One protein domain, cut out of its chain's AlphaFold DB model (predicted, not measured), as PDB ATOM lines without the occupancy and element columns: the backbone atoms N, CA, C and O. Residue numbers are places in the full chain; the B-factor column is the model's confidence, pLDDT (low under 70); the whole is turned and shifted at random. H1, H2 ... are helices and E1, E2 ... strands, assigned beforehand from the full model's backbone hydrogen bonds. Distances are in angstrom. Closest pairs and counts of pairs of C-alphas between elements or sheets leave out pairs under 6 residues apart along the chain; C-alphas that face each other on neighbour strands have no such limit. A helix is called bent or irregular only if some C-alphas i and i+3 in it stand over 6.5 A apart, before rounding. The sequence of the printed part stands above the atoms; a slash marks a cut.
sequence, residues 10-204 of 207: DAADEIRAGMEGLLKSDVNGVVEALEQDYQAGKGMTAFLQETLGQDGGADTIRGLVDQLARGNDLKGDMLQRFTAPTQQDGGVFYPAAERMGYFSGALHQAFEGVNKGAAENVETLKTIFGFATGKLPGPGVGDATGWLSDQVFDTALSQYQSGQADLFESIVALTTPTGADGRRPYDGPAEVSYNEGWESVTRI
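What this domain is: This is residues 10 to 204 of the 207 residues of an uncharacterized protein of Brevundimonas sp (UniProt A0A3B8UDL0). Six helices, H2, H3, H4, H5, H9 and H10, pack on one long helix, H6, in a compact body, and on one side H7, H8 and H9 fold back on each other as a triangle of helices. Residues 10 to 15 of H1 stick out, and a small strand hairpin, E1 and E2, is farthest from the mean of the C-alphas. The 195 printed residues have ten named helices and two named strands, in the order H1 to H5, E1, E2, H6 to H10. The class is mostly helix, and the sheet, in the order E1 - E2, is antiparallel. The whole is compact, with a radius of gyration of the C-alphas of 15.8 A and spans of 47 by 38 by 36 A.

How they stand to each other: H1, residues 10 to 25, and H2, residues 27 to 37, only just touch, with 3 pairs of C-alphas within 8 A, and touch only at the corner. H3, residues 42 to 52, touches residues 57 to 61 of H4, residues 57 to 70, at a steep tilt of 54 degrees; the closest C-alphas, of Thr 51 and Gly 57, are 4.8 A apart. H5 is residues 78 to 83. E1, residues 86 to 88, and E2, residues 91 to 93, are a hairpin, with N 86 and O 93 within hydrogen-bond range at 2.8 A. H6, residues 95 to 114, is the hub, touching H2, H3, H4, H5, H9, residues 167 to 175, and H10, residues 190 to 202. The closest C-alphas of H6 and H10, of Tyr 102 and Gly 197, are 4.1 A apart. H7, residues 118 to 133, has a kink of 44 degrees near residue 127 and is irregular, with C-alphas 128 and 131 7.5 A apart. It touches H4, where the closest C-alphas, of Arg 62 and Ile 128, are 4.3 A apart. H8, residues 150 to 161, makes helical hairpins with H7, at 11 degrees, and with H9, at 14 degrees. Every O i to N i+4 pair is within hydrogen-bond range in the helices other than H7, 9 of 12, and H10, 8 of 9.

Where its parts are: H1 begins at C-alpha 10, (-39.358, 0.997, -17.046), and is 22.1 A long. H4 is 20.2 A, H6 28.5 A and H7 21.5 A. H10 ends at C-alpha 202, (-38.313, -14.563, -44.215).

The domain as a whole: The two C-alphas farthest apart, of Ala 11 and Asp 181, are 49.1 A apart. The printed part has no cut. The links H7 to H8 and H9 to H10 are long. Residues 10 to 13, 15, 135 to 145 and 204 have pLDDT under 70.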
ATOM      1  N   ASP A  10     -39.713  -0.399 -16.752       62.91
ATOM      2  CA  ASP A  10     -39.358   0.997 -17.046       62.91
ATOM      3  C   ASP A  10     -38.021   1.124 -17.797       62.91
ATOM      4  O   ASP A  10     -37.917   1.861 -18.774       62.91
ATOM      5  N   ALA A  11     -37.000   0.353 -17.405       64.38
ATOM      6  CA  ALA A  11     -35.710   0.355 -18.096       64.38
ATOM      7  C   ALA A  11     -35.787  -0.261 -19.506       64.38
ATOM      8  O   ALA A  11     -35.106   0.201 -20.420       64.38
ATOM      9  N   ALA A  12     -36.605  -1.303 -19.695       65.56
ATOM     10  CA  ALA A  12     -36.839  -1.880 -21.017       65.56
ATOM     11  C   ALA A  12     -37.587  -0.890 -21.925       65.56
ATOM     12  O   ALA A  12     -37.221  -0.728 -23.088       65.56
ATOM     13  N   ASP A  13     -38.565  -0.167 -21.377       69.56
ATOM     14  CA  ASP A  13     -39.298   0.880 -22.082       69.56
ATOM     15  C   ASP A  13     -38.415   2.077 -22.452       69.56
ATOM     16  O   ASP A  13     -38.522   2.589 -23.565       69.56
ATOM     17  N   GLU A  14     -37.497   2.496 -21.578       70.81
ATOM     18  CA  GLU A  14     -36.523   3.554 -21.874       70.81
ATOM     19  C   GLU A  14     -35.531   3.145 -22.970       70.81
ATOM     20  O   GLU A  14     -35.272   3.924 -23.892       70.81
ATOM     21  N   ILE A  15     -34.993   1.921 -22.908       69.12
ATOM     22  CA  ILE A  15     -34.096   1.391 -23.947       69.12
ATOM     23  C   ILE A  15     -34.829   1.337 -25.284       69.12
ATOM     24  O   ILE A  15     -34.298   1.793 -26.298       69.12
ATOM     25  N   ARG A  16     -36.064   0.839 -25.285       70.62
ATOM     26  CA  ARG A  16     -36.913   0.779 -26.471       70.62
ATOM     27  C   ARG A  16     -37.208   2.168 -27.024       70.62
ATOM     28  O   ARG A  16     -37.039   2.373 -28.219       70.62
ATOM     29  N   ALA A  17     -37.584   3.127 -26.183       76.00
ATOM     30  CA  ALA A  17     -37.796   4.512 -26.601       76.00
ATOM     31  C   ALA A  17     -36.512   5.130 -27.183       76.00
ATOM     32  O   ALA A  17     -36.569   5.885 -28.153       76.00
ATOM     33  N   GLY A  18     -35.343   4.773 -26.643       74.06
ATOM     34  CA  GLY A  18     -34.041   5.142 -27.196       74.06
ATOM     35  C   GLY A  18     -33.769   4.515 -28.566       74.06
ATOM     36  O   GLY A  18     -33.333   5.216 -29.479       74.06
ATOM     37  N   MET A  19     -34.064   3.224 -28.741       76.38
ATOM     38  CA  MET A  19     -33.940   2.520 -30.026       76.38
ATOM     39  C   MET A  19     -34.915   3.069 -31.070       76.38
ATOM     40  O   MET A  19     -34.525   3.308 -32.209       76.38
ATOM     41  N   GLU A  20     -36.157   3.334 -30.674       81.31
ATOM     42  CA  GLU A  20     -37.163   3.995 -31.498       81.31
ATOM     43  C   GLU A  20     -36.705   5.403 -31.895       81.31
ATOM     44  O   GLU A  20     -36.824   5.784 -33.057       81.31
ATOM     45  N   GLY A  21     -36.136   6.164 -30.958       80.81
ATOM     46  CA  GLY A  21     -35.579   7.490 -31.211       80.81
ATOM     47  C   GLY A  21     -34.406   7.468 -32.194       80.81
ATOM     48  O   GLY A  21     -34.359   8.293 -33.105       80.81
ATOM     49  N   LEU A  22     -33.493   6.501 -32.054       81.50
ATOM     50  CA  LEU A  22     -32.390   6.283 -32.994       81.50
ATOM     51  C   LEU A  22     -32.912   5.914 -34.383       81.50
ATOM     52  O   LEU A  22     -32.530   6.556 -35.360       81.50
ATOM     53  N   LEU A  23     -33.832   4.950 -34.467       85.19
ATOM     54  CA  LEU A  23     -34.446   4.547 -35.727       85.19
ATOM     55  C   LEU A  23     -35.146   5.734 -36.397       85.19
ATOM     56  O   LEU A  23     -34.871   6.018 -37.555       85.19
ATOM     57  N   LYS A  24     -35.978   6.486 -35.669       83.31
ATOM     58  CA  LYS A  24     -36.696   7.664 -36.189       83.31
ATOM     59  C   LYS A  24     -35.780   8.818 -36.607       83.31
ATOM     60  O   LYS A  24     -36.239   9.688 -37.347       83.31
ATOM     61  N   SER A  25     -34.537   8.861 -36.121       85.25
ATOM     62  CA  SER A  25     -33.572   9.913 -36.471       85.25
ATOM     63  C   SER A  25     -32.970   9.735 -37.868       85.25
ATOM     64  O   SER A  25     -32.698  10.729 -38.543       85.25
ATOM     65  N   ASP A  26     -32.803   8.487 -38.311       86.31
ATOM     66  CA  ASP A  26     -32.294   8.126 -39.634       86.31
ATOM     67  C   ASP A  26     -32.831   6.748 -40.045       86.31
ATOM     68  O   ASP A  26     -32.107   5.752 -40.049       86.31
ATOM     69  N   VAL A  27     -34.123   6.672 -40.379       87.69
ATOM     70  CA  VAL A  27     -34.760   5.387 -40.710       87.69
ATOM     71  C   VAL A  27     -34.069   4.735 -41.904       87.69
ATOM     72  O   VAL A  27     -33.782   3.542 -41.871       87.69
ATOM     73  N   ASN A  28     -33.765   5.506 -42.949       89.44
ATOM     74  CA  ASN A  28     -33.144   4.959 -44.153       89.44
ATOM     75  C   ASN A  28     -31.742   4.401 -43.878       89.44
ATOM     76  O   ASN A  28     -31.439   3.323 -44.384       89.44
ATOM     77  N   GLY A  29     -30.909   5.099 -43.101       84.88
ATOM     78  CA  GLY A  29     -29.553   4.659 -42.768       84.88
ATOM     79  C   GLY A  29     -29.525   3.516 -41.752       84.88
ATOM     80  O   GLY A  29     -28.756   2.573 -41.911       84.88
ATOM     81  N   VAL A  30     -30.400   3.542 -40.742       86.06
ATOM     82  CA  VAL A  30     -30.494   2.460 -39.747       86.06
ATOM     83  C   VAL A  30     -31.015   1.172 -40.385       86.06
ATOM     84  O   VAL A  30     -30.468   0.106 -40.113       86.06
ATOM     85  N   VAL A  31     -32.036   1.245 -41.248       83.62
ATOM     86  CA  VAL A  31     -32.540   0.058 -41.961       83.62
ATOM     87  C   VAL A  31     -31.495  -0.479 -42.938       83.62
ATOM     88  O   VAL A  31     -31.326  -1.689 -42.993       83.62
ATOM     89  N   GLU A  32     -30.741   0.386 -43.626       86.25
ATOM     90  CA  GLU A  32     -29.618  -0.033 -44.487       86.25
ATOM     91  C   GLU A  32     -28.549  -0.808 -43.705       86.25
ATOM     92  O   GLU A  32     -28.127  -1.883 -44.118       86.25
ATOM     93  N   ALA A  33     -28.142  -0.299 -42.538       83.56
ATOM     94  CA  ALA A  33     -27.159  -0.976 -41.696       83.56
ATOM     95  C   ALA A  33     -27.684  -2.319 -41.158       83.56
ATOM     96  O   ALA A  33     -26.956  -3.306 -41.120       83.56
ATOM     97  N   LEU A  34     -28.960  -2.380 -40.758       81.69
ATOM     98  CA  LEU A  34     -29.584  -3.622 -40.293       81.69
ATOM     99  C   LEU A  34     -29.726  -4.658 -41.407       81.69
ATOM    100  O   LEU A  34     -29.516  -5.842 -41.164       81.69
ATOM    101  N   GLU A  35     -30.060  -4.222 -42.612       81.00
ATOM    102  CA  GLU A  35     -30.095  -5.071 -43.796       81.00
ATOM    103  C   GLU A  35     -28.704  -5.650 -44.087       81.00
ATOM    104  O   GLU A  35     -28.574  -6.861 -44.233       81.00
ATOM    105  N   GLN A  36     -27.649  -4.831 -44.081       82.12
ATOM    106  CA  GLN A  36     -26.288  -5.274 -44.405       82.12
ATOM    107  C   GLN A  36     -25.668  -6.171 -43.324       82.12
ATOM    108  O   GLN A  36     -25.118  -7.229 -43.636       82.12
ATOM    109  N   ASP A  37     -25.774  -5.778 -42.053       81.69
ATOM    110  CA  ASP A  37     -25.080  -6.445 -40.944       81.69
ATOM    111  C   ASP A  37     -25.941  -7.512 -40.241       81.69
ATOM    112  O   ASP A  37     -25.416  -8.412 -39.578       81.69
ATOM    113  N   TYR A  38     -27.271  -7.441 -40.378       80.25
ATOM    114  CA  TYR A  38     -28.245  -8.285 -39.671       80.25
ATOM    115  C   TYR A  38     -29.369  -8.771 -40.601       80.25
ATOM    116  O   TYR A  38     -30.559  -8.694 -40.273       80.25
ATOM    117  N   GLN A  39     -28.974  -9.342 -41.741       74.62
ATOM    118  CA  GLN A  39     -29.850  -9.846 -42.811       74.62
ATOM    119  C   GLN A  39     -31.023 -10.713 -42.328       74.62
ATOM    120  O   GLN A  39     -32.113 -10.631 -42.874       74.62
ATOM    121  N   ALA A  40     -30.847 -11.492 -41.255       79.19
ATOM    122  CA  ALA A  40     -31.901 -12.353 -40.707       79.19
ATOM    123  C   ALA A  40     -33.089 -11.597 -40.072       79.19
ATOM    124  O   ALA A  40     -33.989 -12.234 -39.528       79.19
ATOM    125  N   GLY A  41     -33.077 -10.262 -40.028       81.50
ATOM    126  CA  GLY A  41     -34.238  -9.457 -39.634       81.50
ATOM    127  C   GLY A  41     -34.613  -9.479 -38.153       81.50
ATOM    128  O   GLY A  41     -35.460  -8.690 -37.746       81.50
ATOM    129  N   LYS A  42     -33.979 -10.322 -37.321       84.06
ATOM    130  CA  LYS A  42     -34.394 -10.588 -35.927       84.06
ATOM    131  C   LYS A  42     -34.661  -9.319 -35.111       84.06
ATOM    132  O   LYS A  42     -35.674  -9.235 -34.424       84.06
ATOM    133  N   GLY A  43     -33.753  -8.342 -35.188       82.50
ATOM    134  CA  GLY A  43     -33.868  -7.083 -34.449       82.50
ATOM    135  C   GLY A  43     -35.034  -6.218 -34.926       82.50
ATOM    136  O   GLY A  43     -35.804  -5.726 -34.104       82.50
ATOM    137  N   MET A  44     -35.205  -6.084 -36.245       89.88
ATOM    138  CA  MET A  44     -36.319  -5.332 -36.827       89.88
ATOM    139  C   MET A  44     -37.659  -6.016 -36.538       89.88
ATOM    140  O   MET A  44     -38.607  -5.353 -36.131       89.88
ATOM    141  N   THR A  45     -37.735  -7.342 -36.674       91.12
ATOM    142  CA  THR A  45     -38.944  -8.111 -36.357       91.12
ATOM    143  C   THR A  45     -39.339  -7.960 -34.893       91.12
ATOM    144  O   THR A  45     -40.496  -7.654 -34.621       91.12
ATOM    145  N   ALA A  46     -38.399  -8.119 -33.954       88.38
ATOM    146  CA  ALA A  46     -38.681  -7.960 -32.528       88.38
ATOM    147  C   ALA A  46     -39.178  -6.542 -32.208       88.38
ATOM    148  O   ALA A  46     -40.211  -6.380 -31.561       88.38
ATOM    149  N   PHE A  47     -38.500  -5.522 -32.741       89.06
ATOM    150  CA  PHE A  47     -38.913  -4.132 -32.585       89.06
ATOM    151  C   PHE A  47     -40.333  -3.882 -33.124       89.06
ATOM    152  O   PHE A  47     -41.159  -3.284 -32.434       89.06
ATOM    153  N   LEU A  48     -40.647  -4.356 -34.335       93.31
ATOM    154  CA  LEU A  48     -41.971  -4.186 -34.939       93.31
ATOM    155  C   LEU A  48     -43.049  -4.958 -34.174       93.31
ATOM    156  O   LEU A  48     -44.138  -4.427 -33.968       93.31
ATOM    157  N   GLN A  49     -42.749  -6.170 -33.710       92.56
ATOM    158  CA  GLN A  49     -43.670  -6.993 -32.927       92.56
ATOM    159  C   GLN A  49     -44.026  -6.319 -31.598       92.56
ATOM    160  O   GLN A  49     -45.202  -6.221 -31.249       92.56
ATOM    161  N   GLU A  50     -43.026  -5.805 -30.880       87.94
ATOM    162  CA  GLU A  50     -43.242  -5.046 -29.646       87.94
ATOM    163  C   GLU A  50     -44.011  -3.750 -29.910       87.94
ATOM    164  O   GLU A  50     -44.953  -3.432 -29.185       87.94
ATOM    165  N   THR A  51     -43.658  -3.029 -30.978       90.31
ATOM    166  CA  THR A  51     -44.333  -1.784 -31.365       90.31
ATOM    167  C   THR A  51     -45.807  -2.038 -31.690       90.31
ATOM    168  O   THR A  51     -46.667  -1.304 -31.218       90.31
ATOM    169  N   LEU A  52     -46.140  -3.109 -32.419       90.75
ATOM    170  CA  LEU A  52     -47.523  -3.504 -32.729       90.75
ATOM    171  C   LEU A  52     -48.373  -3.834 -31.489       90.75
ATOM    172  O   LEU A  52     -49.607  -3.799 -31.569       90.75
ATOM    173  N   GLY A  53     -47.731  -4.189 -30.374       86.06
ATOM    174  CA  GLY A  53     -48.380  -4.463 -29.093       86.06
ATOM    175  C   GLY A  53     -48.716  -3.213 -28.273       86.06
ATOM    176  O   GLY A  53     -49.332  -3.344 -27.219       86.06
ATOM    177  N   GLN A  54     -48.319  -2.019 -28.725       85.88
ATOM    178  CA  GLN A  54     -48.465  -0.768 -27.978       85.88
ATOM    179  C   GLN A  54     -49.589   0.117 -28.507       85.88
ATOM    180  O   GLN A  54     -49.887   0.144 -29.706       85.88
ATOM    181  N   ASP A  55     -50.150   0.925 -27.608       83.50
ATOM    182  CA  ASP A  55     -51.055   2.010 -27.974       83.50
ATOM    183  C   ASP A  55     -50.332   2.999 -28.904       83.50
ATOM    184  O   ASP A  55     -49.260   3.513 -28.586       83.50
ATOM    185  N   GLY A  56     -50.907   3.256 -30.083       85.44
ATOM    186  CA  GLY A  56     -50.283   4.100 -31.114       85.44
ATOM    187  C   GLY A  56     -49.139   3.431 -31.889       85.44
ATOM    188  O   GLY A  56     -48.520   4.066 -32.741       85.44
ATOM    189  N   GLY A  57     -48.871   2.140 -31.667       89.00
ATOM    190  CA  GLY A  57     -47.825   1.395 -32.369       89.00
ATOM    191  C   GLY A  57     -47.939   1.444 -33.893       89.00
ATOM    192  O   GLY A  57     -46.960   1.694 -34.597       89.00
ATOM    193  N   ALA A  58     -49.158   1.288 -34.413       90.94
ATOM    194  CA  ALA A  58     -49.436   1.385 -35.845       90.94
ATOM    195  C   ALA A  58     -49.102   2.775 -36.421       90.94
ATOM    196  O   ALA A  58     -48.586   2.873 -37.533       90.94
ATOM    197  N   ASP A  59     -49.329   3.849 -35.658       89.25
ATOM    198  CA  ASP A  59     -48.967   5.212 -36.055       89.25
ATOM    199  C   ASP A  59     -47.447   5.423 -36.079       89.25
ATOM    200  O   ASP A  59     -46.940   6.148 -36.940       89.25
ATOM    201  N   THR A  60     -46.718   4.782 -35.162       89.56
ATOM    202  CA  THR A  60     -45.250   4.763 -35.177       89.56
ATOM    203  C   THR A  60     -44.732   4.035 -36.414       89.56
ATOM    204  O   THR A  60     -43.904   4.592 -37.132       89.56
ATOM    205  N   ILE A  61     -45.262   2.846 -36.715       93.25
ATOM    206  CA  ILE A  61     -44.869   2.052 -37.891       93.25
ATOM    207  C   ILE A  61     -45.182   2.803 -39.188       93.25
ATOM    208  O   ILE A  61     -44.329   2.868 -40.069       93.25
ATOM    209  N   ARG A  62     -46.345   3.459 -39.280       91.94
ATOM    210  CA  ARG A  62     -46.672   4.376 -40.383       91.94
ATOM    211  C   ARG A  62     -45.562   5.400 -40.624       91.94
ATOM    212  O   ARG A  62     -45.163   5.604 -41.764       91.94
ATOM    213  N   GLY A  63     -45.069   6.050 -39.566       89.56
ATOM    214  CA  GLY A  63     -44.006   7.051 -39.679       89.56
ATOM    215  C   GLY A  63     -42.697   6.478 -40.231       89.56
ATOM    216  O   GLY A  63     -42.008   7.153 -40.992       89.56
ATOM    217  N   LEU A  64     -42.377   5.225 -39.895       92.38
ATOM    218  CA  LEU A  64     -41.212   4.523 -40.441       92.38
ATOM    219  C   LEU A  64     -41.389   4.229 -41.933       92.38
ATOM    220  O   LEU A  64     -40.492   4.520 -42.719       92.38
ATOM    221  N   VAL A  65     -42.559   3.719 -42.332       92.50
ATOM    222  CA  VAL A  65     -42.880   3.467 -43.747       92.50
ATOM    223  C   VAL A  65     -42.837   4.764 -44.554       92.50
ATOM    224  O   VAL A  65     -42.283   4.771 -45.648       92.50
ATOM    225  N   ASP A  66     -43.360   5.874 -44.023       89.25
ATOM    226  CA  ASP A  66     -43.345   7.185 -44.694       89.25
ATOM    227  C   ASP A  66     -41.905   7.671 -44.940       89.25
ATOM    228  O   ASP A  66     -41.563   8.106 -46.042       89.25
ATOM    229  N   GLN A  67     -41.019   7.501 -43.952       90.62
ATOM    230  CA  GLN A  67     -39.596   7.812 -44.109       90.62
ATOM    231  C   GLN A  67     -38.880   6.858 -45.072       90.62
ATOM    232  O   GLN A  67     -38.054   7.316 -45.860       90.62
ATOM    233  N   LEU A  68     -39.175   5.557 -45.066       92.44
ATOM    234  CA  LEU A  68     -38.604   4.617 -46.043       92.44
ATOM    235  C   LEU A  68     -39.046   4.957 -47.472       92.44
ATOM    236  O   LEU A  68     -38.228   5.005 -48.390       92.44
ATOM    237  N   ALA A  69     -40.330   5.265 -47.641       89.62
ATOM    238  CA  ALA A  69     -40.928   5.619 -48.918       89.62
ATOM    239  C   ALA A  69     -40.351   6.923 -49.489       89.62
ATOM    240  O   ALA A  69     -39.985   6.983 -50.662       89.62
ATOM    241  N   ARG A  70     -40.255   7.979 -48.673       88.94
ATOM    242  CA  ARG A  70     -39.987   9.351 -49.150       88.94
ATOM    243  C   ARG A  70     -38.626   9.895 -48.736       88.94
ATOM    244  O   ARG A  70     -38.227  10.964 -49.191       88.94
ATOM    245  N   GLY A  71     -37.877   9.166 -47.920       88.81
ATOM    246  CA  GLY A  71     -36.670   9.654 -47.258       88.81
ATOM    247  C   GLY A  71     -36.961  10.287 -45.900       88.81
ATOM    248  O   GLY A  71     -38.087  10.677 -45.609       88.81
ATOM    249  N   ASN A  72     -35.921  10.423 -45.075       88.31
ATOM    250  CA  ASN A  72     -36.041  10.931 -43.701       88.31
ATOM    251  C   ASN A  72     -36.597  12.367 -43.623       88.31
ATOM    252  O   ASN A  72     -37.176  12.750 -42.612       88.31
ATOM    253  N   ASP A  73     -36.429  13.174 -44.678       85.88
ATOM    254  CA  ASP A  73     -36.987  14.529 -44.765       85.88
ATOM    255  C   ASP A  73     -38.432  14.570 -45.293       85.88
ATOM    256  O   ASP A  73     -39.031  15.646 -45.340       85.88
ATOM    257  N   LEU A  74     -38.980  13.408 -45.669       87.06
ATOM    258  CA  LEU A  74     -40.316  13.196 -46.221       87.06
ATOM    259  C   LEU A  74     -40.573  13.925 -47.552       87.06
ATOM    260  O   LEU A  74     -41.723  14.194 -47.899       87.06
ATOM    261  N   LYS A  75     -39.540  14.281 -48.323       85.50
ATOM    262  CA  LYS A  75     -39.716  15.083 -49.554       85.50
ATOM    263  C   LYS A  75     -39.547  14.312 -50.853       85.50
ATOM    264  O   LYS A  75     -39.884  14.843 -51.908       85.50
ATOM    265  N   GLY A  76     -39.007  13.101 -50.803       84.75
ATOM    266  CA  GLY A  76     -38.793  12.278 -51.984       84.75
ATOM    267  C   GLY A  76     -40.092  11.706 -52.548       84.75
ATOM    268  O   GLY A  76     -41.036  11.420 -51.815       84.75
ATOM    269  N   ASP A  77     -40.104  11.504 -53.862       86.94
ATOM    270  CA  ASP A  77     -41.112  10.693 -54.537       86.94
ATOM    271  C   ASP A  77     -40.771   9.210 -54.358       86.94
ATOM    272  O   ASP A  77     -39.628   8.803 -54.591       86.94
ATOM    273  N   MET A  78     -41.742   8.401 -53.932       88.06
ATOM    274  CA  MET A  78     -41.472   6.995 -53.645       88.06
ATOM    275  C   MET A  78     -41.137   6.202 -54.900       88.06
ATOM    276  O   MET A  78     -40.232   5.379 -54.844       88.06
ATOM    277  N   LEU A  79     -41.810   6.436 -56.030       89.94
ATOM    278  CA  LEU A  79     -41.531   5.675 -57.247       89.94
ATOM    279  C   LEU A  79     -40.116   5.975 -57.765       89.94
ATOM    280  O   LEU A  79     -39.373   5.053 -58.098       89.94
ATOM    281  N   GLN A  80     -39.702   7.243 -57.771       91.12
ATOM    282  CA  GLN A  80     -38.324   7.643 -58.079       91.12
ATOM    283  C   GLN A  80     -37.336   7.031 -57.083       91.12
ATOM    284  O   GLN A  80     -36.334   6.459 -57.501       91.12
ATOM    285  N   ARG A  81     -37.671   7.099 -55.786       92.50
ATOM    286  CA  ARG A  81     -37.066   6.380 -54.650       92.50
ATOM    287  C   ARG A  81     -36.684   4.949 -55.018       92.50
ATOM    288  O   ARG A  81     -35.524   4.564 -55.145       92.50
ATOM    289  N   PHE A  82     -37.749   4.185 -55.188       92.75
ATOM    290  CA  PHE A  82     -37.798   2.749 -55.382       92.75
ATOM    291  C   PHE A  82     -37.074   2.307 -56.655       92.75
ATOM    292  O   PHE A  82     -36.461   1.249 -56.683       92.75
ATOM    293  N   THR A  83     -37.112   3.131 -57.704       92.69
ATOM    294  CA  THR A  83     -36.547   2.802 -59.020       92.69
ATOM    295  C   THR A  83     -35.176   3.416 -59.282       92.69
ATOM    296  O   THR A  83     -34.642   3.229 -60.375       92.69
ATOM    297  N   ALA A  84     -34.579   4.117 -58.312       94.19
ATOM    298  CA  ALA A  84     -33.242   4.688 -58.440       94.19
ATOM    299  C   ALA A  84     -32.166   3.590 -58.316       94.19
ATOM    300  O   ALA A  84     -31.975   3.046 -57.225       94.19
ATOM    301  N   PRO A  85     -31.444   3.257 -59.405       93.88
ATOM    302  CA  PRO A  85     -30.419   2.229 -59.365       93.88
ATOM    303  C   PRO A  85     -29.118   2.773 -58.771       93.88
ATOM    304  O   PRO A  85     -28.750   3.929 -58.987       93.88
ATOM    305  N   THR A  86     -28.366   1.897 -58.122       91.75
ATOM    306  CA  THR A  86     -26.971   2.122 -57.736       91.75
ATOM    307  C   THR A  86     -26.106   1.000 -58.315       91.75
ATOM    308  O   THR A  86     -26.592  -0.102 -58.568       91.75
ATOM    309  N   GLN A  87     -24.833   1.290 -58.598       88.75
ATOM    310  CA  GLN A  87     -23.861   0.271 -59.000       88.75
ATOM    311  C   GLN A  87     -22.967  -0.096 -57.821       88.75
ATOM    312  O   GLN A  87     -22.344   0.787 -57.232       88.75
ATOM    313  N   GLN A  88     -22.877  -1.386 -57.514       79.69
ATOM    314  CA  GLN A  88     -22.005  -1.934 -56.474       79.69
ATOM    315  C   GLN A  88     -21.544  -3.326 -56.894       79.69
ATOM    316  O   GLN A  88     -22.314  -4.088 -57.473       79.69
ATOM    317  N   ASP A  89     -20.261  -3.623 -56.680       72.12
ATOM    318  CA  ASP A  89     -19.635  -4.927 -56.948       72.12
ATOM    319  C   ASP A  89     -19.915  -5.525 -58.346       72.12
ATOM    320  O   ASP A  89     -19.923  -6.738 -58.547       72.12
ATOM    321  N   GLY A  90     -20.111  -4.662 -59.352       77.69
ATOM    322  CA  GLY A  90     -20.393  -5.061 -60.736       77.69
ATOM    323  C   GLY A  90     -21.860  -5.400 -61.032       77.69
ATOM    324  O   GLY A  90     -22.165  -5.779 -62.163       77.69
ATOM    325  N   GLY A  91     -22.756  -5.241 -60.055       82.75
ATOM    326  CA  GLY A  91     -24.205  -5.381 -60.188       82.75
ATOM    327  C   GLY A  91     -24.947  -4.041 -60.145       82.75
ATOM    328  O   GLY A  91     -24.406  -3.012 -59.734       82.75
ATOM    329  N   VAL A  92     -26.205  -4.066 -60.591       88.56
ATOM    330  CA  VAL A  92     -27.169  -2.974 -60.403       88.56
ATOM    331  C   VAL A  92     -28.125  -3.395 -59.297       88.56
ATOM    332  O   VAL A  92     -28.726  -4.459 -59.403       88.56
ATOM    333  N   PHE A  93     -28.272  -2.557 -58.279       90.06
ATOM    334  CA  PHE A  93     -29.168  -2.795 -57.151       90.06
ATOM    335  C   PHE A  93     -30.023  -1.558 -56.873       90.06
ATOM    336  O   PHE A  93     -29.693  -0.445 -57.300       90.06
ATOM    337  N   TYR A  94     -31.136  -1.760 -56.172       94.88
ATOM    338  CA  TYR A  94     -32.131  -0.727 -55.891       94.88
ATOM    339  C   TYR A  94     -32.293  -0.563 -54.374       94.88
ATOM    340  O   TYR A  94     -33.222  -1.123 -53.793       94.88
ATOM    341  N   PRO A  95     -31.427   0.223 -53.705       92.38
ATOM    342  CA  PRO A  95     -31.335   0.221 -52.240       92.38
ATOM    343  C   PRO A  95     -32.592   0.719 -51.516       92.38
ATOM    344  O   PRO A  95     -32.830   0.393 -50.359       92.38
ATOM    345  N   ALA A  96     -33.423   1.553 -52.147       93.38
ATOM    346  CA  ALA A  96     -34.713   1.915 -51.551       93.38
ATOM    347  C   ALA A  96     -35.721   0.755 -51.614       93.38
ATOM    348  O   ALA A  96     -36.507   0.579 -50.687       93.38
ATOM    349  N   ALA A  97     -35.691  -0.027 -52.695       95.12
ATOM    350  CA  ALA A  97     -36.545  -1.194 -52.856       95.12
ATOM    351  C   ALA A  97     -36.109  -2.331 -51.924       95.12
ATOM    352  O   ALA A  97     -36.961  -2.910 -51.260       95.12
ATOM    353  N   GLU A  98     -34.803  -2.579 -51.804       93.94
ATOM    354  CA  GLU A  98     -34.228  -3.589 -50.905       93.94
ATOM    355  C   GLU A  98     -34.575  -3.328 -49.438       93.94
ATOM    356  O   GLU A  98     -35.184  -4.178 -48.790       93.94
ATOM    357  N   ARG A  99     -34.340  -2.102 -48.952       95.06
ATOM    358  CA  ARG A  99     -34.725  -1.694 -47.591       95.06
ATOM    359  C   ARG A  99     -36.216  -1.822 -47.329       95.06
ATOM    360  O   ARG A  99     -36.615  -2.250 -46.245       95.06
ATOM    361  N   MET A 100     -37.047  -1.431 -48.298       95.50
ATOM    362  CA  MET A 100     -38.492  -1.599 -48.172       95.50
ATOM    363  C   MET A 100     -38.849  -3.087 -48.106       95.50
ATOM    364  O   MET A 100     -39.629  -3.469 -47.247       95.50
ATOM    365  N   GLY A 101     -38.226  -3.935 -48.928       95.31
ATOM    366  CA  GLY A 101     -38.388  -5.389 -48.886       95.31
ATOM    367  C   GLY A 101     -37.999  -5.998 -47.541       95.31
ATOM    368  O   GLY A 101     -38.785  -6.742 -46.954       95.31
ATOM    369  N   TYR A 102     -36.832  -5.625 -47.008       94.81
ATOM    370  CA  TYR A 102     -36.358  -6.036 -45.683       94.81
ATOM    371  C   TYR A 102     -37.345  -5.635 -44.584       94.81
ATOM    372  O   TYR A 102     -37.761  -6.463 -43.769       94.81
ATOM    373  N   PHE A 103     -37.781  -4.373 -44.590       95.75
ATOM    374  CA  PHE A 103     -38.772  -3.876 -43.641       95.75
ATOM    375  C   PHE A 103     -40.106  -4.622 -43.762       95.75
ATOM    376  O   PHE A 103     -40.666  -5.041 -42.751       95.75
ATOM    377  N   SER A 104     -40.599  -4.833 -44.983       95.69
ATOM    378  CA  SER A 104     -41.830  -5.572 -45.263       95.69
ATOM    379  C   SER A 104     -41.762  -7.011 -44.753       95.69
ATOM    380  O   SER A 104     -42.710  -7.479 -44.118       95.69
ATOM    381  N   GLY A 105     -40.633  -7.698 -44.959       94.31
ATOM    382  CA  GLY A 105     -40.412  -9.055 -44.455       94.31
ATOM    383  C   GLY A 105     -40.417  -9.101 -42.928       94.31
ATOM    384  O   GLY A 105     -41.057  -9.968 -42.326       94.31
ATOM    385  N   ALA A 106     -39.777  -8.124 -42.282       94.44
ATOM    386  CA  ALA A 106     -39.787  -8.005 -40.829       94.44
ATOM    387  C   ALA A 106     -41.182  -7.677 -40.275       94.44
ATOM    388  O   ALA A 106     -41.577  -8.249 -39.257       94.44
ATOM    389  N   LEU A 107     -41.940  -6.815 -40.958       95.19
ATOM    390  CA  LEU A 107     -43.316  -6.466 -40.610       95.19
ATOM    391  C   LEU A 107     -44.239  -7.682 -40.710       95.19
ATOM    392  O   LEU A 107     -45.032  -7.923 -39.805       95.19
ATOM    393  N   HIS A 108     -44.100  -8.482 -41.766       93.69
ATOM    394  CA  HIS A 108     -44.842  -9.729 -41.925       93.69
ATOM    395  C   HIS A 108     -44.587 -10.701 -40.773       93.69
ATOM    396  O   HIS A 108     -45.531 -11.166 -40.139       93.69
ATOM    397  N   GLN A 109     -43.316 -10.960 -40.449       91.38
ATOM    398  CA  GLN A 109     -42.954 -11.818 -39.315       91.38
ATOM    399  C   GLN A 109     -43.486 -11.266 -37.983       91.38
ATOM    400  O   GLN A 109     -43.932 -12.030 -37.130       91.38
ATOM    401  N   ALA A 110     -43.492  -9.942 -37.812       92.56
ATOM    402  CA  ALA A 110     -44.045  -9.312 -36.621       92.56
ATOM    403  C   ALA A 110     -45.557  -9.555 -36.501       92.56
ATOM    404  O   ALA A 110     -46.023  -9.950 -35.436       92.56
ATOM    405  N   PHE A 111     -46.326  -9.384 -37.579       91.69
ATOM    406  CA  PHE A 111     -47.765  -9.671 -37.586       91.69
ATOM    407  C   PHE A 111     -48.080 -11.140 -37.269       91.69
ATOM    408  O   PHE A 111     -48.964 -11.403 -36.450       91.69
ATOM    409  N   GLU A 112     -47.328 -12.080 -37.849       88.44
ATOM    410  CA  GLU A 112     -47.429 -13.509 -37.522       88.44
ATOM    411  C   GLU A 112     -47.133 -13.766 -36.030       88.44
ATOM    412  O   GLU A 112     -47.821 -14.549 -35.373       88.44
ATOM    413  N   GLY A 113     -46.164 -13.046 -35.454       84.56
ATOM    414  CA  GLY A 113     -45.770 -13.160 -34.047       84.56
ATOM    415  C   GLY A 113     -46.764 -12.581 -33.029       84.56
ATOM    416  O   GLY A 113     -46.825 -13.074 -31.901       84.56
ATOM    417  N   VAL A 114     -47.556 -11.557 -33.385       82.81
ATOM    418  CA  VAL A 114     -48.565 -10.968 -32.470       82.81
ATOM    419  C   VAL A 114     -49.884 -11.763 -32.470       82.81
ATOM    420  O   VAL A 114     -50.680 -11.614 -31.545       82.81
ATOM    421  N   ASN A 115     -50.107 -12.652 -33.448       71.12
ATOM    422  CA  ASN A 115     -51.287 -13.526 -33.555       71.12
ATOM    423  C   ASN A 115     -52.629 -12.781 -33.369       71.12
ATOM    424  O   ASN A 115     -53.480 -13.146 -32.552       71.12
ATOM    425  N   LYS A 116     -52.803 -11.700 -34.131       75.06
ATOM    426  CA  LYS A 116     -54.054 -10.938 -34.213       75.06
ATOM    427  C   LYS A 116     -54.984 -11.558 -35.262       75.06
ATOM    428  O   LYS A 116     -54.535 -12.103 -36.268       75.06
ATOM    429  N   GLY A 117     -56.297 -11.481 -35.039       84.25
ATOM    430  CA  GLY A 117     -57.281 -11.959 -36.018       84.25
ATOM    431  C   GLY A 117     -57.268 -11.119 -37.302       84.25
ATOM    432  O   GLY A 117     -56.947  -9.933 -37.263       84.25
ATOM    433  N   ALA A 118     -57.690 -11.693 -38.435       85.81
ATOM    434  CA  ALA A 118     -57.641 -11.024 -39.745       85.81
ATOM    435  C   ALA A 118     -58.297  -9.627 -39.758       85.81
ATOM    436  O   ALA A 118     -57.758  -8.693 -40.341       85.81
ATOM    437  N   ALA A 119     -59.430  -9.452 -39.067       89.44
ATOM    438  CA  ALA A 119     -60.105  -8.156 -38.971       89.44
ATOM    439  C   ALA A 119     -59.257  -7.086 -38.257       89.44
ATOM    440  O   ALA A 119     -59.233  -5.934 -38.680       89.44
ATOM    441  N   GLU A 120     -58.539  -7.461 -37.199       90.44
ATOM    442  CA  GLU A 120     -57.674  -6.545 -36.450       90.44
ATOM    443  C   GLU A 120     -56.403  -6.200 -37.240       90.44
ATOM    444  O   GLU A 120     -55.957  -5.050 -37.253       90.44
ATOM    445  N   ASN A 121     -55.862  -7.173 -37.977       91.44
ATOM    446  CA  ASN A 121     -54.749  -6.949 -38.896       91.44
ATOM    447  C   ASN A 121     -55.125  -5.974 -40.013       91.44
ATOM    448  O   ASN A 121     -54.353  -5.067 -40.304       91.44
ATOM    449  N   VAL A 122     -56.327  -6.094 -40.586       92.75
ATOM    450  CA  VAL A 122     -56.835  -5.143 -41.587       92.75
ATOM    451  C   VAL A 122     -56.885  -3.723 -41.028       92.75
ATOM    452  O   VAL A 122     -56.404  -2.805 -41.685       92.75
ATOM    453  N   GLU A 123     -57.432  -3.520 -39.827       92.31
ATOM    454  CA  GLU A 123     -57.468  -2.185 -39.209       92.31
ATOM    455  C   GLU A 123     -56.058  -1.642 -38.944       92.31
ATOM    456  O   GLU A 123     -55.769  -0.485 -39.242       92.31
ATOM    457  N   THR A 124     -55.144  -2.497 -38.487       93.31
ATOM    458  CA  THR A 124     -53.741  -2.117 -38.275       93.31
ATOM    459  C   THR A 124     -53.067  -1.700 -39.590       93.31
ATOM    460  O   THR A 124     -52.425  -0.651 -39.652       93.31
ATOM    461  N   LEU A 125     -53.249  -2.473 -40.665       94.25
ATOM    462  CA  LEU A 125     -52.719  -2.161 -41.995       94.25
ATOM    463  C   LEU A 125     -53.336  -0.877 -42.570       94.25
ATOM    464  O   LEU A 125     -52.620  -0.088 -43.187       94.25
ATOM    465  N   LYS A 126     -54.627  -0.607 -42.322       92.69
ATOM    466  CA  LYS A 126     -55.255   0.670 -42.702       92.69
ATOM    467  C   LYS A 126     -54.577   1.856 -42.030       92.69
ATOM    468  O   LYS A 126     -54.316   2.855 -42.696       92.69
ATOM    469  N   THR A 127     -54.280   1.754 -40.737       91.62
ATOM    470  CA  THR A 127     -53.571   2.813 -40.012       91.62
ATOM    471  C   THR A 127     -52.156   3.004 -40.550       91.62
ATOM    472  O   THR A 127     -51.749   4.142 -40.785       91.62
ATOM    473  N   ILE A 128     -51.430   1.908 -40.797       93.25
ATOM    474  CA  ILE A 128     -50.051   1.962 -41.293       93.25
ATOM    475  C   ILE A 128     -49.986   2.587 -42.691       93.25
ATOM    476  O   ILE A 128     -49.163   3.468 -42.912       93.25
ATOM    477  N   PHE A 129     -50.850   2.171 -43.622       92.56
ATOM    478  CA  PHE A 129     -50.717   2.502 -45.046       92.56
ATOM    479  C   PHE A 129     -51.736   3.517 -45.575       92.56
ATOM    480  O   PHE A 129     -51.601   3.967 -46.708       92.56
ATOM    481  N   GLY A 130     -52.726   3.952 -44.791       87.44
ATOM    482  CA  GLY A 130     -53.752   4.896 -45.259       87.44
ATOM    483  C   GLY A 130     -53.195   6.236 -45.766       87.44
ATOM    484  O   GLY A 130     -53.817   6.899 -46.588       87.44
ATOM    485  N   PHE A 131     -51.991   6.628 -45.339       82.69
ATOM    486  CA  PHE A 131     -51.291   7.803 -45.877       82.69
ATOM    487  C   PHE A 131     -50.787   7.636 -47.300       82.69
ATOM    488  O   PHE A 131     -50.751   8.617 -48.040       82.69
ATOM    489  N   ALA A 132     -50.448   6.409 -47.688       85.31
ATOM    490  CA  ALA A 132     -49.885   6.100 -48.989       85.31
ATOM    491  C   ALA A 132     -50.848   6.435 -50.132       85.31
ATOM    492  O   ALA A 132     -50.396   6.688 -51.245       85.31
ATOM    493  N   THR A 133     -52.155   6.480 -49.847       81.25
ATOM    494  CA  THR A 133     -53.207   6.858 -50.800       81.25
ATOM    495  C   THR A 133     -53.817   8.241 -50.530       81.25
ATOM    496  O   THR A 133     -54.678   8.701 -51.274       81.25
ATOM    497  N   GLY A 134     -53.402   8.920 -49.454       73.50
ATOM    498  CA  GLY A 134     -54.033  10.156 -48.976       73.50
ATOM    499  C   GLY A 134     -55.324   9.982 -48.173       73.50
ATOM    500  O   GLY A 134     -55.970  10.973 -47.842       73.50
ATOM    501  N   LYS A 135     -55.668   8.754 -47.769       67.75
ATOM    502  CA  LYS A 135     -56.806   8.413 -46.895       67.75
ATOM    503  C   LYS A 135     -56.539   8.636 -45.394       67.75
ATOM    504  O   LYS A 135     -57.216   8.034 -44.561       67.75
ATOM    505  N   LEU A 136     -55.572   9.475 -45.007       61.34
ATOM    506  CA  LEU A 136     -55.234   9.654 -43.588       61.34
ATOM    507  C   LEU A 136     -56.424  10.181 -42.765       61.34
ATOM    508  O   LEU A 136     -56.957  11.246 -43.080       61.34
ATOM    509  N   PRO A 137     -56.813   9.505 -41.668       47.91
ATOM    510  CA  PRO A 137     -57.773  10.062 -40.728       47.91
ATOM    511  C   PRO A 137     -57.072  11.060 -39.791       47.91
ATOM    512  O   PRO A 137     -56.202  10.680 -39.010       47.91
ATOM    513  N   GLY A 138     -57.462  12.339 -39.842       45.50
ATOM    514  CA  GLY A 138     -57.085  13.335 -38.830       45.50
ATOM    515  C   GLY A 138     -56.981  14.782 -39.343       45.50
ATOM    516  O   GLY A 138     -56.549  15.008 -40.472       45.50
ATOM    517  N   PRO A 139     -57.360  15.794 -38.538       33.56
ATOM    518  CA  PRO A 139     -57.159  17.199 -38.885       33.56
ATOM    519  C   PRO A 139     -55.673  17.589 -38.775       33.56
ATOM    520  O   PRO A 139     -55.044  17.350 -37.748       33.56
ATOM    521  N   GLY A 140     -55.125  18.232 -39.813       43.59
ATOM    522  CA  GLY A 140     -53.749  18.763 -39.824       43.59
ATOM    523  C   GLY A 140     -52.731  17.960 -40.640       43.59
ATOM    524  O   GLY A 140     -51.547  18.284 -40.622       43.59
ATOM    525  N   VAL A 141     -53.174  16.939 -41.369       49.22
ATOM    526  CA  VAL A 141     -52.313  16.156 -42.257       49.22
ATOM    527  C   VAL A 141     -52.116  16.914 -43.577       49.22
ATOM    528  O   VAL A 141     -53.082  17.166 -44.295       49.22
ATOM    529  N   GLY A 142     -50.875  17.322 -43.861       43.91
ATOM    530  CA  GLY A 142     -50.485  17.966 -45.122       43.91
ATOM    531  C   GLY A 142     -50.549  17.020 -46.325       43.91
ATOM    532  O   GLY A 142     -50.607  15.806 -46.147       43.91
ATOM    533  N   ASP A 143     -50.540  17.600 -47.533       45.09
ATOM    534  CA  ASP A 143     -50.704  16.923 -48.828       45.09
ATOM    535  C   ASP A 143     -49.994  15.560 -48.885       45.09
ATOM    536  O   ASP A 143     -48.765  15.460 -48.852       45.09
ATOM    537  N   ALA A 144     -50.795  14.498 -48.959       53.72
ATOM    538  CA  ALA A 144     -50.304  13.142 -49.104       53.72
ATOM    539  C   ALA A 144     -49.649  12.958 -50.479       53.72
ATOM    540  O   ALA A 144     -50.235  13.257 -51.519       53.72
ATOM    541  N   THR A 145     -48.428  12.431 -50.485       58.16
ATOM    542  CA  THR A 145     -47.598  12.189 -51.676       58.16
ATOM    543  C   THR A 145     -47.970  10.876 -52.369       58.16
ATOM    544  O   THR A 145     -47.104  10.028 -52.569       58.16
ATOM    545  N   GLY A 146     -49.263  10.675 -52.639       73.19
ATOM    546  CA  GLY A 146     -49.861   9.375 -52.960       73.19
ATOM    547  C   GLY A 146     -49.023   8.501 -53.902       73.19
ATOM    548  O   GLY A 146     -48.887   8.813 -55.084       73.19
ATOM    549  N   TRP A 147     -48.470   7.409 -53.373       85.12
ATOM    550  CA  TRP A 147     -47.642   6.437 -54.103       85.12
ATOM    551  C   TRP A 147     -48.335   5.084 -54.277       85.12
ATOM    552  O   TRP A 147     -47.922   4.267 -55.103       85.12
ATOM    553  N   LEU A 148     -49.393   4.866 -53.497       89.62
ATOM    554  CA  LEU A 148     -50.294   3.734 -53.565       89.62
ATOM    555  C   LEU A 148     -51.642   4.241 -54.072       89.62
ATOM    556  O   LEU A 148     -52.159   5.249 -53.590       89.62
ATOM    557  N   SER A 149     -52.236   3.546 -55.036       90.19
ATOM    558  CA  SER A 149     -53.582   3.895 -55.474       90.19
ATOM    559  C   SER A 149     -54.625   3.396 -54.478       90.19
ATOM    560  O   SER A 149     -54.487   2.322 -53.885       90.19
ATOM    561  N   ASP A 150     -55.722   4.145 -54.352       89.38
ATOM    562  CA  ASP A 150     -56.869   3.734 -53.538       89.38
ATOM    563  C   ASP A 150     -57.391   2.349 -53.930       89.38
ATOM    564  O   ASP A 150     -57.771   1.567 -53.063       89.38
ATOM    565  N   GLN A 151     -57.371   2.034 -55.229       90.81
ATOM    566  CA  GLN A 151     -57.824   0.750 -55.750       90.81
ATOM    567  C   GLN A 151     -56.946  -0.406 -55.256       90.81
ATOM    568  O   GLN A 151     -57.489  -1.425 -54.827       90.81
ATOM    569  N   VAL A 152     -55.617  -0.272 -55.322       92.50
ATOM    570  CA  VAL A 152     -54.694  -1.326 -54.867       92.50
ATOM    571  C   VAL A 152     -54.792  -1.495 -53.353       92.50
ATOM    572  O   VAL A 152     -54.910  -2.623 -52.884       92.50
ATOM    573  N   PHE A 153     -54.862  -0.390 -52.606       93.38
ATOM    574  CA  PHE A 153     -55.054  -0.410 -51.155       93.38
ATOM    575  C   PHE A 153     -56.344  -1.134 -50.740       93.38
ATOM    576  O   PHE A 153     -56.303  -2.068 -49.940       93.38
ATOM    577  N   ASP A 154     -57.492  -0.753 -51.311       92.94
ATOM    578  CA  ASP A 154     -58.783  -1.361 -50.961       92.94
ATOM    579  C   ASP A 154     -58.844  -2.838 -51.402       92.94
ATOM    580  O   ASP A 154     -59.409  -3.686 -50.702       92.94
ATOM    581  N   THR A 155     -58.235  -3.174 -52.545       93.50
ATOM    582  CA  THR A 155     -58.177  -4.557 -53.047       93.50
ATOM    583  C   THR A 155     -57.338  -5.445 -52.132       93.50
ATOM    584  O   THR A 155     -57.829  -6.488 -51.712       93.50
ATOM    585  N   ALA A 156     -56.127  -5.016 -51.762       93.94
ATOM    586  CA  ALA A 156     -55.238  -5.788 -50.894       93.94
ATOM    587  C   ALA A 156     -55.913  -6.118 -49.551       93.94
ATOM    588  O   ALA A 156     -55.978  -7.275 -49.138       93.94
ATOM    589  N   LEU A 157     -56.518  -5.117 -48.904       94.56
ATOM    590  CA  LEU A 157     -57.173  -5.312 -47.611       94.56
ATOM    591  C   LEU A 157     -58.436  -6.176 -47.702       94.56
ATOM    592  O   LEU A 157     -58.684  -6.994 -46.817       94.56
ATOM    593  N   SER A 158     -59.237  -6.020 -48.760       94.12
ATOM    594  CA  SER A 158     -60.453  -6.825 -48.940       94.12
ATOM    595  C   SER A 158     -60.153  -8.290 -49.280       94.12
ATOM    596  O   SER A 158     -60.831  -9.191 -48.773       94.12
ATOM    597  N   GLN A 159     -59.123  -8.555 -50.086       93.94
ATOM    598  CA  GLN A 159     -58.681  -9.916 -50.401       93.94
ATOM    599  C   GLN A 159     -58.102 -10.611 -49.169       93.94
ATOM    600  O   GLN A 159     -58.484 -11.749 -48.895       93.94
ATOM    601  N   TYR A 160     -57.297  -9.909 -48.368       94.00
ATOM    602  CA  TYR A 160     -56.820 -10.424 -47.086       94.00
ATOM    603  C   TYR A 160     -57.968 -10.755 -46.129       94.00
ATOM    604  O   TYR A 160     -58.069 -11.866 -45.609       94.00
ATOM    605  N   GLN A 161     -58.895  -9.809 -45.939       93.50
ATOM    606  CA  GLN A 161     -60.026  -9.983 -45.027       93.50
ATOM    607  C   GLN A 161     -60.918 -11.169 -45.418       93.50
ATOM    608  O   GLN A 161     -61.486 -11.834 -44.551       93.50
ATOM    609  N   SER A 162     -61.065 -11.415 -46.720       92.94
ATOM    610  CA  SER A 162     -61.873 -12.514 -47.257       92.94
ATOM    611  C   SER A 162     -61.114 -13.840 -47.377       92.94
ATOM    612  O   SER A 162     -61.725 -14.839 -47.759       92.94
ATOM    613  N   GLY A 163     -59.818 -13.872 -47.046       91.88
ATOM    614  CA  GLY A 163     -58.955 -15.049 -47.173       91.88
ATOM    615  C   GLY A 163     -58.631 -15.433 -48.620       91.88
ATOM    616  O   GLY A 163     -58.243 -16.571 -48.872       91.88
ATOM    617  N   GLN A 164     -58.837 -14.521 -49.574       92.31
ATOM    618  CA  GLN A 164     -58.476 -14.713 -50.984       92.31
ATOM    619  C   GLN A 164     -56.992 -14.446 -51.251       92.31
ATOM    620  O   GLN A 164     -56.466 -14.979 -52.222       92.31
ATOM    621  N   ALA A 165     -56.364 -13.635 -50.399       91.44
ATOM    622  CA  ALA A 165     -54.934 -13.369 -50.376       91.44
ATOM    623  C   ALA A 165     -54.400 -13.615 -48.964       91.44
ATOM    624  O   ALA A 165     -55.137 -13.465 -47.979       91.44
ATOM    625  N   ASP A 166     -53.130 -13.982 -48.857       91.88
ATOM    626  CA  ASP A 166     -52.459 -14.080 -47.566       91.88
ATOM    627  C   ASP A 166     -51.886 -12.721 -47.115       91.88
ATOM    628  O   ASP A 166     -51.996 -11.686 -47.787       91.88
ATOM    629  N   LEU A 167     -51.321 -12.697 -45.905       89.19
ATOM    630  CA  LEU A 167     -50.726 -11.489 -45.339       89.19
ATOM    631  C   LEU A 167     -49.512 -11.017 -46.155       89.19
ATOM    632  O   LEU A 167     -49.287  -9.812 -46.266       89.19
ATOM    633  N   PHE A 168     -48.752 -11.949 -46.733       89.62
ATOM    634  CA  PHE A 168     -47.599 -11.646 -47.573       89.62
ATOM    635  C   PHE A 168     -48.019 -10.860 -48.814       89.62
ATOM    636  O   PHE A 168     -47.545  -9.738 -49.004       89.62
ATOM    637  N   GLU A 169     -48.943 -11.400 -49.609       90.81
ATOM    638  CA  GLU A 169     -49.448 -10.763 -50.829       90.81
ATOM    639  C   GLU A 169     -49.984  -9.356 -50.537       90.81
ATOM    640  O   GLU A 169     -49.764  -8.408 -51.297       90.81
ATOM    641  N   SER A 170     -50.628  -9.202 -49.380       93.38
ATOM    642  CA  SER A 170     -51.202  -7.938 -48.933       93.38
ATOM    643  C   SER A 170     -50.137  -6.917 -48.549       93.38
ATOM    644  O   SER A 170     -50.211  -5.773 -48.987       93.38
ATOM    645  N   ILE A 171     -49.132  -7.308 -47.758       94.31
ATOM    646  CA  ILE A 171     -48.040  -6.406 -47.372       94.31
ATOM    647  C   ILE A 171     -47.251  -5.986 -48.608       94.31
ATOM    648  O   ILE A 171     -47.024  -4.792 -48.774       94.31
ATOM    649  N   VAL A 172     -46.913  -6.917 -49.509       93.12
ATOM    650  CA  VAL A 172     -46.221  -6.593 -50.767       93.12
ATOM    651  C   VAL A 172     -46.998  -5.539 -51.547       93.12
ATOM    652  O   VAL A 172     -46.440  -4.489 -51.863       93.12
ATOM    653  N   ALA A 173     -48.294  -5.763 -51.783       93.31
ATOM    654  CA  ALA A 173     -49.136  -4.808 -52.501       93.31
ATOM    655  C   ALA A 173     -49.182  -3.425 -51.829       93.31
ATOM    656  O   ALA A 173     -49.248  -2.410 -52.520       93.31
ATOM    657  N   LEU A 174     -49.138  -3.386 -50.496       94.06
ATOM    658  CA  LEU A 174     -49.175  -2.160 -49.707       94.06
ATOM    659  C   LEU A 174     -47.824  -1.453 -49.596       94.06
ATOM    660  O   LEU A 174     -47.843  -0.283 -49.242       94.06
ATOM    661  N   THR A 175     -46.691  -2.116 -49.861       94.38
ATOM    662  CA  THR A 175     -45.328  -1.560 -49.693       94.38
ATOM    663  C   THR A 175     -44.598  -1.285 -51.002       94.38
ATOM    664  O   THR A 175     -43.606  -0.562 -51.018       94.38
ATOM    665  N   THR A 176     -45.073  -1.839 -52.113       93.25
ATOM    666  CA  THR A 176     -44.557  -1.525 -53.450       93.25
ATOM    667  C   THR A 176     -45.319  -0.345 -54.055       93.25
ATOM    668  O   THR A 176     -46.551  -0.327 -53.975       93.25
ATOM    669  N   PRO A 177     -44.645   0.625 -54.702       92.12
ATOM    670  CA  PRO A 177     -45.342   1.728 -55.346       92.12
ATOM    671  C   PRO A 177     -46.228   1.223 -56.481       92.12
ATOM    672  O   PRO A 177     -45.912   0.228 -57.133       92.12
ATOM    673  N   THR A 178     -47.335   1.913 -56.754       90.00
ATOM    674  CA  THR A 178     -48.135   1.589 -57.939       90.00
ATOM    675  C   THR A 178     -47.418   2.003 -59.217       90.00
ATOM    676  O   THR A 178     -46.756   3.042 -59.265       90.00
ATOM    677  N   GLY A 179     -47.567   1.196 -60.269       80.81
ATOM    678  CA  GLY A 179     -47.113   1.551 -61.609       80.81
ATOM    679  C   GLY A 179     -47.784   2.826 -62.133       80.81
ATOM    680  O   GLY A 179     -48.758   3.322 -61.569       80.81
ATOM    681  N   ALA A 180     -47.288   3.352 -63.255       77.38
ATOM    682  CA  ALA A 180     -47.779   4.605 -63.844       77.38
ATOM    683  C   ALA A 180     -49.280   4.596 -64.211       77.38
ATOM    684  O   ALA A 180     -49.875   5.653 -64.403       77.38
ATOM    685  N   ASP A 181     -49.893   3.415 -64.323       79.62
ATOM    686  CA  ASP A 181     -51.323   3.228 -64.575       79.62
ATOM    687  C   ASP A 181     -52.174   3.141 -63.291       79.62
ATOM    688  O   ASP A 181     -53.400   3.047 -63.373       79.62
ATOM    689  N   GLY A 182     -51.534   3.160 -62.118       75.19
ATOM    690  CA  GLY A 182     -52.156   3.102 -60.800       75.19
ATOM    691  C   GLY A 182     -52.803   1.759 -60.454       75.19
ATOM    692  O   GLY A 182     -53.503   1.680 -59.446       75.19
ATOM    693  N   ARG A 183     -52.643   0.711 -61.272       75.69
ATOM    694  CA  ARG A 183     -53.472  -0.508 -61.167       75.69
ATOM    695  C   ARG A 183     -52.743  -1.743 -60.671       75.69
ATOM    696  O   ARG A 183     -53.396  -2.616 -60.106       75.69
ATOM    697  N   ARG A 184     -51.427  -1.825 -60.855       82.50
ATOM    698  CA  ARG A 184     -50.609  -2.927 -60.337       82.50
ATOM    699  C   ARG A 184     -49.488  -2.377 -59.453       82.50
ATOM    700  O   ARG A 184     -48.956  -1.307 -59.770       82.50
ATOM    701  N   PRO A 185     -49.107  -3.101 -58.386       87.69
ATOM    702  CA  PRO A 185     -47.755  -3.033 -57.844       87.69
ATOM    703  C   PRO A 185     -46.704  -2.927 -58.951       87.69
ATOM    704  O   PRO A 185     -46.824  -3.573 -59.994       87.69
ATOM    705  N   TYR A 186     -45.704  -2.078 -58.748       88.50
ATOM    706  CA  TYR A 186     -44.591  -1.933 -59.673       88.50
ATOM    707  C   TYR A 186     -43.926  -3.295 -59.954       88.50
ATOM    708  O   TYR A 186     -43.533  -3.995 -59.030       88.50
ATOM    709  N   ASP A 187     -43.794  -3.636 -61.239       87.31
ATOM    710  CA  ASP A 187     -43.287  -4.916 -61.773       87.31
ATOM    711  C   ASP A 187     -42.099  -4.632 -62.709       87.31
ATOM    712  O   ASP A 187     -42.142  -4.832 -63.924       87.31
ATOM    713  N   GLY A 188     -41.082  -3.963 -62.167       90.19
ATOM    714  CA  GLY A 188     -39.886  -3.562 -62.905       90.19
ATOM    715  C   GLY A 188     -38.604  -3.962 -62.178       90.19
ATOM    716  O   GLY A 188     -38.664  -4.625 -61.148       90.19
ATOM    717  N   PRO A 189     -37.422  -3.546 -62.666       91.06
ATOM    718  CA  PRO A 189     -36.137  -4.102 -62.223       91.06
ATOM    719  C   PRO A 189     -35.854  -4.042 -60.712       91.06
ATOM    720  O   PRO A 189     -35.118  -4.880 -60.200       91.06
ATOM    721  N   ALA A 190     -36.452  -3.083 -60.000       92.62
ATOM    722  CA  ALA A 190     -36.337  -2.951 -58.548       92.62
ATOM    723  C   ALA A 190     -37.017  -4.080 -57.749       92.62
ATOM    724  O   ALA A 190     -36.716  -4.253 -56.571       92.62
ATOM    725  N   GLU A 191     -37.906  -4.860 -58.374       91.31
ATOM    726  CA  GLU A 191     -38.584  -5.997 -57.742       91.31
ATOM    727  C   GLU A 191     -37.590  -7.055 -57.251       91.31
ATOM    728  O   GLU A 191     -37.783  -7.618 -56.178       91.31
ATOM    729  N   VAL A 192     -36.500  -7.290 -57.990       91.88
ATOM    730  CA  VAL A 192     -35.475  -8.265 -57.586       91.88
ATOM    731  C   VAL A 192     -34.859  -7.863 -56.249       91.88
ATOM    732  O   VAL A 192     -34.894  -8.658 -55.317       91.88
ATOM    733  N   SER A 193     -34.400  -6.615 -56.117       93.75
ATOM    734  CA  SER A 193     -33.828  -6.118 -54.860       93.75
ATOM    735  C   SER A 193     -34.859  -6.090 -53.728       93.75
ATOM    736  O   SER A 193     -34.540  -6.441 -52.598       93.75
ATOM    737  N   TYR A 194     -36.117  -5.737 -54.012       94.44
ATOM    738  CA  TYR A 194     -37.189  -5.833 -53.016       94.44
ATOM    739  C   TYR A 194     -37.366  -7.274 -52.507       94.44
ATOM    740  O   TYR A 194     -37.423  -7.511 -51.299       94.44
ATOM    741  N   ASN A 195     -37.425  -8.244 -53.420       92.12
ATOM    742  CA  ASN A 195     -37.573  -9.653 -53.074       92.12
ATOM    743  C   ASN A 195     -36.350 -10.169 -52.305       92.12
ATOM    744  O   ASN A 195     -36.526 -10.898 -51.337       92.12
ATOM    745  N   GLU A 196     -35.134  -9.759 -52.670       90.75
ATOM    746  CA  GLU A 196     -33.906 -10.098 -51.938       90.75
ATOM    747  C   GLU A 196     -33.956  -9.596 -50.486       90.75
ATOM    748  O   GLU A 196     -33.762 -10.384 -49.553       90.75
ATOM    749  N   GLY A 197     -34.325  -8.327 -50.280       90.81
ATOM    750  CA  GLY A 197     -34.525  -7.760 -48.947       90.81
ATOM    751  C   GLY A 197     -35.580  -8.530 -48.145       90.81
ATOM    752  O   GLY A 197     -35.333  -8.927 -47.007       90.81
ATOM    753  N   TRP A 198     -36.734  -8.828 -48.746       92.00
ATOM    754  CA  TRP A 198     -37.794  -9.618 -48.105       92.00
ATOM    755  C   TRP A 198     -37.333 -11.030 -47.717       92.00
ATOM    756  O   TRP A 198     -37.573 -11.514 -46.603       92.00
ATOM    757  N   GLU A 199     -36.690 -11.724 -48.651       90.31
ATOM    758  CA  GLU A 199     -36.245 -13.101 -48.482       90.31
ATOM    759  C   GLU A 199     -35.148 -13.226 -47.427       90.31
ATOM    760  O   GLU A 199     -35.106 -14.244 -46.733       90.31
ATOM    761  N   SER A 200     -34.309 -12.199 -47.253       87.06
ATOM    762  CA  SER A 200     -33.273 -12.175 -46.214       87.06
ATOM    763  C   SER A 200     -33.852 -12.374 -44.804       87.06
ATOM    764  O   SER A 200     -33.301 -13.133 -44.002       87.06
ATOM    765  N   VAL A 201     -35.030 -11.795 -44.546       85.69
ATOM    766  CA  VAL A 201     -35.739 -11.891 -43.265       85.69
ATOM    767  C   VAL A 201     -36.585 -13.159 -43.178       85.69
ATOM    768  O   VAL A 201     -36.645 -13.806 -42.135       85.69
ATOM    769  N   THR A 202     -37.266 -13.529 -44.262       81.38
ATOM    770  CA  THR A 202     -38.313 -14.563 -44.215       81.38
ATOM    771  C   THR A 202     -37.824 -15.984 -44.483       81.38
ATOM    772  O   THR A 202     -38.489 -16.936 -44.076       81.38
ATOM    773  N   ARG A 203     -36.660 -16.171 -45.124       71.25
ATOM    774  CA  ARG A 203     -36.099 -17.511 -45.383       71.25
ATOM    775  C   ARG A 203     -35.387 -18.128 -44.181       71.25
ATOM    776  O   ARG A 203     -35.132 -19.333 -44.193       71.25
ATOM    777  N   ILE A 204     -35.052 -17.343 -43.158       55.72
ATOM    778  CA  ILE A 204     -34.336 -17.819 -41.971       55.72
ATOM    779  C   ILE A 204     -35.349 -17.985 -40.830       55.72
ATOM    780  O   ILE A 204     -35.822 -16.982 -40.299       55.72
TER     781      ILE A 204